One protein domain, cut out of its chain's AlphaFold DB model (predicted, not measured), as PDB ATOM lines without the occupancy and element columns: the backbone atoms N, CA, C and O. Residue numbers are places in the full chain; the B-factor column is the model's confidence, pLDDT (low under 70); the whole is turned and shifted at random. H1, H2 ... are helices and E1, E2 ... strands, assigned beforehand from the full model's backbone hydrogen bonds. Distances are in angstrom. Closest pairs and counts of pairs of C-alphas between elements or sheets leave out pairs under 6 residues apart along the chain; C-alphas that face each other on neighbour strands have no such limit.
ATOM      1  N   ASP A 214     -26.565  33.343 -20.450       59.00
ATOM      2  CA  ASP A 214     -25.362  32.865 -21.134       59.00
ATOM      3  C   ASP A 214     -24.940  31.471 -20.696       59.00
ATOM      4  O   ASP A 214     -24.268  30.792 -21.459       59.00
ATOM      5  N   LEU A 215     -25.361  30.985 -19.524       73.75
ATOM      6  CA  LEU A 215     -25.049  29.617 -19.093       73.75
ATOM      7  C   LEU A 215     -25.581  28.576 -20.096       73.75
ATOM      8  O   LEU A 215     -24.857  27.666 -20.502       73.75
ATOM      9  N   LYS A 216     -26.822  28.762 -20.574       72.50
ATOM     10  CA  LYS A 216     -27.414  27.926 -21.634       72.50
ATOM     11  C   LYS A 216     -26.711  28.142 -22.977       72.50
ATOM     12  O   LYS A 216     -26.493  27.181 -23.710       72.50
ATOM     13  N   GLN A 217     -26.357  29.389 -23.295       69.69
ATOM     14  CA  GLN A 217     -25.660  29.723 -24.537       69.69
ATOM     15  C   GLN A 217     -24.261  29.095 -24.592       69.69
ATOM     16  O   GLN A 217     -23.874  28.593 -25.641       69.69
ATOM     17  N   ILE A 218     -23.530  29.069 -23.474       73.38
ATOM     18  CA  ILE A 218     -22.246  28.377 -23.316       73.38
ATOM     19  C   ILE A 218     -22.414  26.895 -23.661       73.38
ATOM     20  O   ILE A 218     -21.696  26.397 -24.521       73.38
ATOM     21  N   VAL A 219     -23.394  26.206 -23.060       79.88
ATOM     22  CA  VAL A 219     -23.659  24.780 -23.337       79.88
ATOM     23  C   VAL A 219     -23.965  24.543 -24.818       79.88
ATOM     24  O   VAL A 219     -23.407  23.631 -25.424       79.88
ATOM     25  N   GLN A 220     -24.830  25.370 -25.409       73.06
ATOM     26  CA  GLN A 220     -25.206  25.235 -26.816       73.06
ATOM     27  C   GLN A 220     -24.012  25.499 -27.745       73.06
ATOM     28  O   GLN A 220     -23.740  24.699 -28.629       73.06
ATOM     29  N   SER A 221     -23.235  26.551 -27.479       72.31
ATOM     30  CA  SER A 221     -22.078  26.928 -28.301       72.31
ATOM     31  C   SER A 221     -20.964  25.879 -28.225       72.31
ATOM     32  O   SER A 221     -20.291  25.618 -29.215       72.31
ATOM     33  N   VAL A 222     -20.775  25.255 -27.056       78.19
ATOM     34  CA  VAL A 222     -19.858  24.120 -26.881       78.19
ATOM     35  C   VAL A 222     -20.329  22.919 -27.694       78.19
ATOM     36  O   VAL A 222     -19.518  22.291 -28.372       78.19
ATOM     37  N   LYS A 223     -21.628  22.606 -27.661       79.62
ATOM     38  CA  LYS A 223     -22.203  21.508 -28.445       79.62
ATOM     39  C   LYS A 223     -21.995  21.724 -29.947       79.62
ATOM     40  O   LYS A 223     -21.509  20.815 -30.616       79.62
ATOM     41  N   ASP A 224     -22.306  22.919 -30.441       72.06
ATOM     42  CA  ASP A 224     -22.165  23.271 -31.857       72.06
ATOM     43  C   ASP A 224     -20.694  23.237 -32.298       72.06
ATOM     44  O   ASP A 224     -20.368  22.736 -33.375       72.06
ATOM     45  N   ALA A 225     -19.779  23.693 -31.436       70.94
ATOM     46  CA  ALA A 225     -18.344  23.618 -31.687       70.94
ATOM     47  C   ALA A 225     -17.833  22.168 -31.759       70.94
ATOM     48  O   ALA A 225     -17.058  21.848 -32.659       70.94
ATOM     49  N   ILE A 226     -18.270  21.284 -30.852       79.38
ATOM     50  CA  ILE A 226     -17.904  19.857 -30.884       79.38
ATOM     51  C   ILE A 226     -18.411  19.211 -32.179       79.38
ATOM     52  O   ILE A 226     -17.625  18.575 -32.880       79.38
ATOM     53  N   GLU A 227     -19.679  19.430 -32.544       78.75
ATOM     54  CA  GLU A 227     -20.263  18.896 -33.784       78.75
ATOM     55  C   GLU A 227     -19.500  19.390 -35.022       78.75
ATOM     56  O   GLU A 227     -19.157  18.609 -35.914       78.75
ATOM     57  N   PHE A 228     -19.141  20.675 -35.058       70.12
ATOM     58  CA  PHE A 228     -18.338  21.234 -36.140       70.12
ATOM     59  C   PHE A 228     -16.944  20.593 -36.233       70.12
ATOM     60  O   PHE A 228     -16.506  20.260 -37.339       70.12
ATOM     61  N   ILE A 229     -16.248  20.410 -35.104       71.56
ATOM     62  CA  ILE A 229     -14.903  19.810 -35.042       71.56
ATOM     63  C   ILE A 229     -14.938  18.345 -35.486       71.56
ATOM     64  O   ILE A 229     -14.045  17.911 -36.215       71.56
ATOM     65  N   GLU A 230     -15.967  17.593 -35.098       81.31
ATOM     66  CA  GLU A 230     -16.151  16.200 -35.520       81.31
ATOM     67  C   GLU A 230     -16.324  16.075 -37.041       81.31
ATOM     68  O   GLU A 230     -15.813  15.130 -37.649       81.31
ATOM     69  N   VAL A 231     -17.006  17.038 -37.671       77.75
ATOM     70  CA  VAL A 231     -17.281  17.030 -39.116       77.75
ATOM     71  C   VAL A 231     -16.122  17.603 -39.941       77.75
ATOM     72  O   VAL A 231     -15.796  17.059 -40.998       77.75
ATOM     73  N   ASN A 232     -15.494  18.689 -39.484       71.88
ATOM     74  CA  ASN A 232     -14.577  19.501 -40.295       71.88
ATOM     75  C   ASN A 232     -13.128  19.530 -39.777       71.88
ATOM     76  O   ASN A 232     -12.236  20.023 -40.471       71.88
ATOM     77  N   GLY A 233     -12.863  18.979 -38.590       63.66
ATOM     78  CA  GLY A 233     -11.566  19.057 -37.918       63.66
ATOM     79  C   GLY A 233     -11.318  20.397 -37.212       63.66
ATOM     80  O   GLY A 233     -12.146  21.306 -37.210       63.66
ATOM     81  N   VAL A 234     -10.150  20.522 -36.571       68.50
ATOM     82  CA  VAL A 234      -9.807  21.682 -35.730       68.50
ATOM     83  C   VAL A 234      -9.230  22.826 -36.563       68.50
ATOM     84  O   VAL A 234      -8.181  22.681 -37.193       68.50
ATOM     85  N   ILE A 235      -9.848  24.004 -36.471       57.22
ATOM     86  CA  ILE A 235      -9.267  25.267 -36.941       57.22
ATOM     87  C   ILE A 235      -8.632  25.962 -35.733       57.22
ATOM     88  O   ILE A 235      -9.318  26.308 -34.774       57.22
ATOM     89  N   LYS A 236      -7.305  26.139 -35.748       56.06
ATOM     90  CA  LYS A 236      -6.597  26.864 -34.682       56.06
ATOM     91  C   LYS A 236      -6.738  28.368 -34.892       56.06
ATOM     92  O   LYS A 236      -6.248  28.888 -35.891       56.06
ATOM     93  N   GLY A 237      -7.362  29.045 -33.934       55.59
ATOM     94  CA  GLY A 237      -7.367  30.499 -33.826       55.59
ATOM     95  C   GLY A 237      -6.458  30.983 -32.700       55.59
ATOM     96  O   GLY A 237      -6.479  30.425 -31.601       55.59
ATOM     97  N   ASP A 238      -5.696  32.047 -32.945       51.47
ATOM     98  CA  ASP A 238      -4.965  32.756 -31.892       51.47
ATOM     99  C   ASP A 238      -5.942  33.671 -31.133       51.47
ATOM    100  O   ASP A 238      -6.254  34.777 -31.571       51.47
ATOM    101  N   GLY A 239      -6.476  33.184 -30.009       50.31
ATOM    102  CA  GLY A 239      -7.327  33.967 -29.109       50.31
ATOM    103  C   GLY A 239      -6.537  34.534 -27.928       50.31
ATOM    104  O   GLY A 239      -6.064  33.775 -27.076       50.31
ATOM    105  N   GLU A 240      -6.416  35.861 -27.845       46.97
ATOM    106  CA  GLU A 240      -5.812  36.562 -26.703       46.97
ATOM    107  C   GLU A 240      -6.862  37.128 -25.730       46.97
ATOM    108  O   GLU A 240      -7.873  37.691 -26.137       46.97
ATOM    109  N   GLY A 241      -6.558  37.007 -24.430       51.34
ATOM    110  CA  GLY A 241      -6.950  37.931 -23.357       51.34
ATOM    111  C   GLY A 241      -8.406  38.390 -23.303       51.34
ATOM    112  O   GLY A 241      -8.684  39.550 -23.588       51.34
ATOM    113  N   PHE A 242      -9.307  37.531 -22.821       54.56
ATOM    114  CA  PHE A 242     -10.688  37.921 -22.524       54.56
ATOM    115  C   PHE A 242     -10.936  37.967 -21.015       54.56
ATOM    116  O   PHE A 242     -10.798  36.947 -20.346       54.56
ATOM    117  N   SER A 243     -11.274  39.134 -20.454       50.09
ATOM    118  CA  SER A 243     -11.510  39.260 -19.005       50.09
ATOM    119  C   SER A 243     -12.951  38.945 -18.599       50.09
ATOM    120  O   SER A 243     -13.153  38.383 -17.523       50.09
ATOM    121  N   ASN A 244     -13.927  39.273 -19.457       48.53
ATOM    122  CA  ASN A 244     -15.360  39.201 -19.162       48.53
ATOM    123  C   ASN A 244     -16.072  38.451 -20.302       48.53
ATOM    124  O   ASN A 244     -16.062  38.939 -21.425       48.53
ATOM    125  N   GLY A 245     -16.656  37.275 -20.038       58.84
ATOM    126  CA  GLY A 245     -17.401  36.497 -21.043       58.84
ATOM    127  C   GLY A 245     -16.832  35.120 -21.374       58.84
ATOM    128  O   GLY A 245     -16.034  34.579 -20.600       58.84
ATOM    129  N   PHE A 246     -17.243  34.560 -22.520       65.25
ATOM    130  CA  PHE A 246     -16.688  33.313 -23.054       65.25
ATOM    131  C   PHE A 246     -16.308  33.384 -24.542       65.25
ATOM    132  O   PHE A 246     -16.890  34.146 -25.309       65.25
ATOM    133  N   TYR A 247     -15.322  32.581 -24.948       68.62
ATOM    134  CA  TYR A 247     -14.833  32.471 -26.329       68.62
ATOM    135  C   TYR A 247     -14.300  31.059 -26.603       68.62
ATOM    136  O   TYR A 247     -13.584  30.514 -25.766       68.62
ATOM    137  N   ILE A 248     -14.607  30.489 -27.770       70.00
ATOM    138  CA  ILE A 248     -14.159  29.150 -28.188       70.00
ATOM    139  C   ILE A 248     -13.076  29.276 -29.266       70.00
ATOM    140  O   ILE A 248     -13.250  30.013 -30.235       70.00
ATOM    141  N   SER A 249     -11.975  28.535 -29.113       71.00
ATOM    142  CA  SER A 249     -10.953  28.354 -30.151       71.00
ATOM    143  C   SER A 249     -10.459  26.916 -30.162       71.00
ATOM    144  O   SER A 249      -9.887  26.427 -29.185       71.00
ATOM    145  N   GLY A 250     -10.661  26.239 -31.292       71.88
ATOM    146  CA  GLY A 250     -10.370  24.816 -31.413       71.88
ATOM    147  C   GLY A 250     -11.103  24.006 -30.342       71.88
ATOM    148  O   GLY A 250     -12.307  24.149 -30.182       71.88
ATOM    149  N   GLU A 251     -10.370  23.173 -29.604       78.69
ATOM    150  CA  GLU A 251     -10.921  22.300 -28.552       78.69
ATOM    151  C   GLU A 251     -11.019  22.975 -27.169       78.69
ATOM    152  O   GLU A 251     -11.342  22.317 -26.179       78.69
ATOM    153  N   GLU A 252     -10.739  24.278 -27.076       81.62
ATOM    154  CA  GLU A 252     -10.746  25.027 -25.820       81.62
ATOM    155  C   GLU A 252     -11.830  26.110 -25.805       81.62
ATOM    156  O   GLU A 252     -12.109  26.773 -26.807       81.62
ATOM    157  N   ILE A 253     -12.375  26.358 -24.617       77.06
ATOM    158  CA  ILE A 253     -13.218  27.508 -24.307       77.06
ATOM    159  C   ILE A 253     -12.578  28.329 -23.192       77.06
ATOM    160  O   ILE A 253     -12.220  27.825 -22.131       77.06
ATOM    161  N   THR A 254     -12.421  29.627 -23.428       73.19
ATOM    162  CA  THR A 254     -12.095  30.592 -22.382       73.19
ATOM    163  C   THR A 254     -13.397  31.060 -21.750       73.19
ATOM    164  O   THR A 254     -14.246  31.560 -22.472       73.19
ATOM    165  N   ILE A 255     -13.547  30.937 -20.434       74.06
ATOM    166  CA  ILE A 255     -14.667  31.457 -19.646       74.06
ATOM    167  C   ILE A 255     -14.075  32.302 -18.521       74.06
ATOM    168  O   ILE A 255     -13.229  31.826 -17.762       74.06
ATOM    169  N   ALA A 256     -14.496  33.564 -18.411       71.69
ATOM    170  CA  ALA A 256     -14.077  34.461 -17.330       71.69
ATOM    171  C   ALA A 256     -12.537  34.602 -17.204       71.69
ATOM    172  O   ALA A 256     -11.981  34.692 -16.106       71.69
ATOM    173  N   GLY A 257     -11.830  34.569 -18.340       68.00
ATOM    174  CA  GLY A 257     -10.366  34.640 -18.411       68.00
ATOM    175  C   GLY A 257      -9.615  33.356 -18.055       68.00
ATOM    176  O   GLY A 257      -8.384  33.368 -18.033       68.00
ATOM    177  N   LYS A 258     -10.319  32.246 -17.813       76.50
ATOM    178  CA  LYS A 258      -9.730  30.911 -17.636       76.50
ATOM    179  C   LYS A 258     -10.061  30.014 -18.819       76.50
ATOM    180  O   LYS A 258     -11.152  30.104 -19.361       76.50
ATOM    181  N   ARG A 259      -9.121  29.160 -19.221       81.69
ATOM    182  CA  ARG A 259      -9.302  28.207 -20.325       81.69
ATOM    183  C   ARG A 259      -9.702  26.840 -19.791       81.69
ATOM    184  O   ARG A 259      -9.121  26.377 -18.815       81.69
ATOM    185  N   PHE A 260     -10.649  26.213 -20.471       84.44
ATOM    186  CA  PHE A 260     -11.177  24.885 -20.196       84.44
ATOM    187  C   PHE A 260     -11.251  24.092 -21.499       84.44
ATOM    188  O   PHE A 260     -11.360  24.676 -22.579       84.44
ATOM    189  N   SER A 261     -11.216  22.766 -21.408       87.44
ATOM    190  CA  SER A 261     -11.562  21.912 -22.544       87.44
ATOM    191  C   SER A 261     -13.054  22.043 -22.850       87.44
ATOM    192  O   SER A 261     -13.863  22.101 -21.923       87.44
ATOM    193  N   LEU A 262     -13.443  22.020 -24.129       83.25
ATOM    194  CA  LEU A 262     -14.861  21.943 -24.514       83.25
ATOM    195  C   LEU A 262     -15.565  20.744 -23.861       83.25
ATOM    196  O   LEU A 262     -16.714  20.845 -23.442       83.25
ATOM    197  N   TYR A 263     -14.854  19.626 -23.708       86.50
ATOM    198  CA  TYR A 263     -15.396  18.392 -23.141       86.50
ATOM    199  C   TYR A 263     -15.620  18.445 -21.622       86.50
ATOM    200  O   TYR A 263     -16.332  17.589 -21.090       86.50
ATOM    201  N   ASP A 264     -15.047  19.440 -20.937       86.00
ATOM    202  CA  ASP A 264     -15.241  19.666 -19.500       86.00
ATOM    203  C   ASP A 264     -16.488  20.520 -19.217       86.00
ATOM    204  O   ASP A 264     -16.927  20.626 -18.070       86.00
ATOM    205  N   VAL A 265     -17.080  21.133 -20.250       82.56
ATOM    206  CA  VAL A 265     -18.230  22.035 -20.118       82.56
ATOM    207  C   VAL A 265     -19.529  21.254 -20.270       82.56
ATOM    208  O   VAL A 265     -20.269  21.379 -21.248       82.56
ATOM    209  N   LYS A 266     -19.803  20.415 -19.275       84.69
ATOM    210  CA  LYS A 266     -21.046  19.649 -19.184       84.69
ATOM    211  C   LYS A 266     -21.973  20.275 -18.169       84.69
ATOM    212  O   LYS A 266     -21.563  20.596 -17.053       84.69
ATOM    213  N   LYS A 267     -23.226  20.443 -18.574       82.25
ATOM    214  CA  LYS A 267     -24.296  20.830 -17.665       82.25
ATOM    215  C   LYS A 267     -24.466  19.731 -16.615       82.25
ATOM    216  O   LYS A 267     -24.483  18.561 -16.982       82.25
ATOM    217  N   SER A 268     -24.593  20.103 -15.348       77.12
ATOM    218  CA  SER A 268     -24.865  19.129 -14.298       77.12
ATOM    219  C   SER A 268     -26.279  18.558 -14.451       77.12
ATOM    220  O   SER A 268     -27.236  19.268 -14.780       77.12
ATOM    221  N   ASP A 269     -26.433  17.269 -14.157       64.94
ATOM    222  CA  ASP A 269     -27.751  16.625 -14.085       64.94
ATOM    223  C   ASP A 269     -28.575  17.099 -12.866       64.94
ATOM    224  O   ASP A 269     -29.769  16.807 -12.767       64.94
ATOM    225  N   MET A 270     -27.976  17.868 -11.944       54.50
ATOM    226  CA  MET A 270     -28.675  18.443 -10.785       54.50
ATOM    227  C   MET A 270     -29.721  19.496 -11.177       54.50
ATOM    228  O   MET A 270     -30.701  19.678 -10.455       54.50
ATOM    229  N   ASP A 271     -29.593  20.104 -12.358       40.34
ATOM    230  CA  ASP A 271     -30.571  21.052 -12.908       40.34
ATOM    231  C   ASP A 271     -31.927  20.393 -13.263       40.34
ATOM    232  O   ASP A 271     -32.894  21.077 -13.606       40.34
TER     233      ASP A 271
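This is residues 214 to 271 of the 489 residues of an uncharacterized protein of Arcobacter sp. CECT 8987 (UniProt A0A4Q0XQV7). A long helix, H1, runs along one face of a small antiparallel sheet, two layers, and a long loop, residues 233 to 245, leads from the helix to the sheet. The 58 printed residues hold H1, E1, E2, E3 in chain order; the sheet's order is E1 - E2 - E3, a meander, each strand the antiparallel neighbour of the one before. The class is mixed; the whole is compact, with a radius of gyration of the C-alphas of 11.5 A, and flat, spanning 33 by 29 by 15 A.

H1, residues 214 to 232, is on the sheet at a height of 9.7 A, over E1, residues 246 to 249, and E2, residues 252 to 255. It runs along the strands, at 3 degrees to E1 on the local plane; their closest C-alphas, of Ile 218 and Phe 246, are 7.4 A apart. In H1 every O i to N i+4 pair is within hydrogen-bond range. Hairpin E1 and E2 has N 247 and O 254 within hydrogen-bond range, 2.9 A; hairpin E2 and E3, residues 258 to 261, has N 253 and O 260, 2.8 A.

H1 is 25.7 A long from C-alpha 214 at (-25.362, 32.865, -21.134); E3 ends at C-alpha 261, (-11.562, 21.912, -22.544).

The farthest C-alphas, of Asp 238 and Met 270, are 34.8 A apart. The printed part has no cut; the link H1 to E1 is long. The model's pLDDT is under 70 at residues 214, 217, 233 to 247, 257 and 269 to 271.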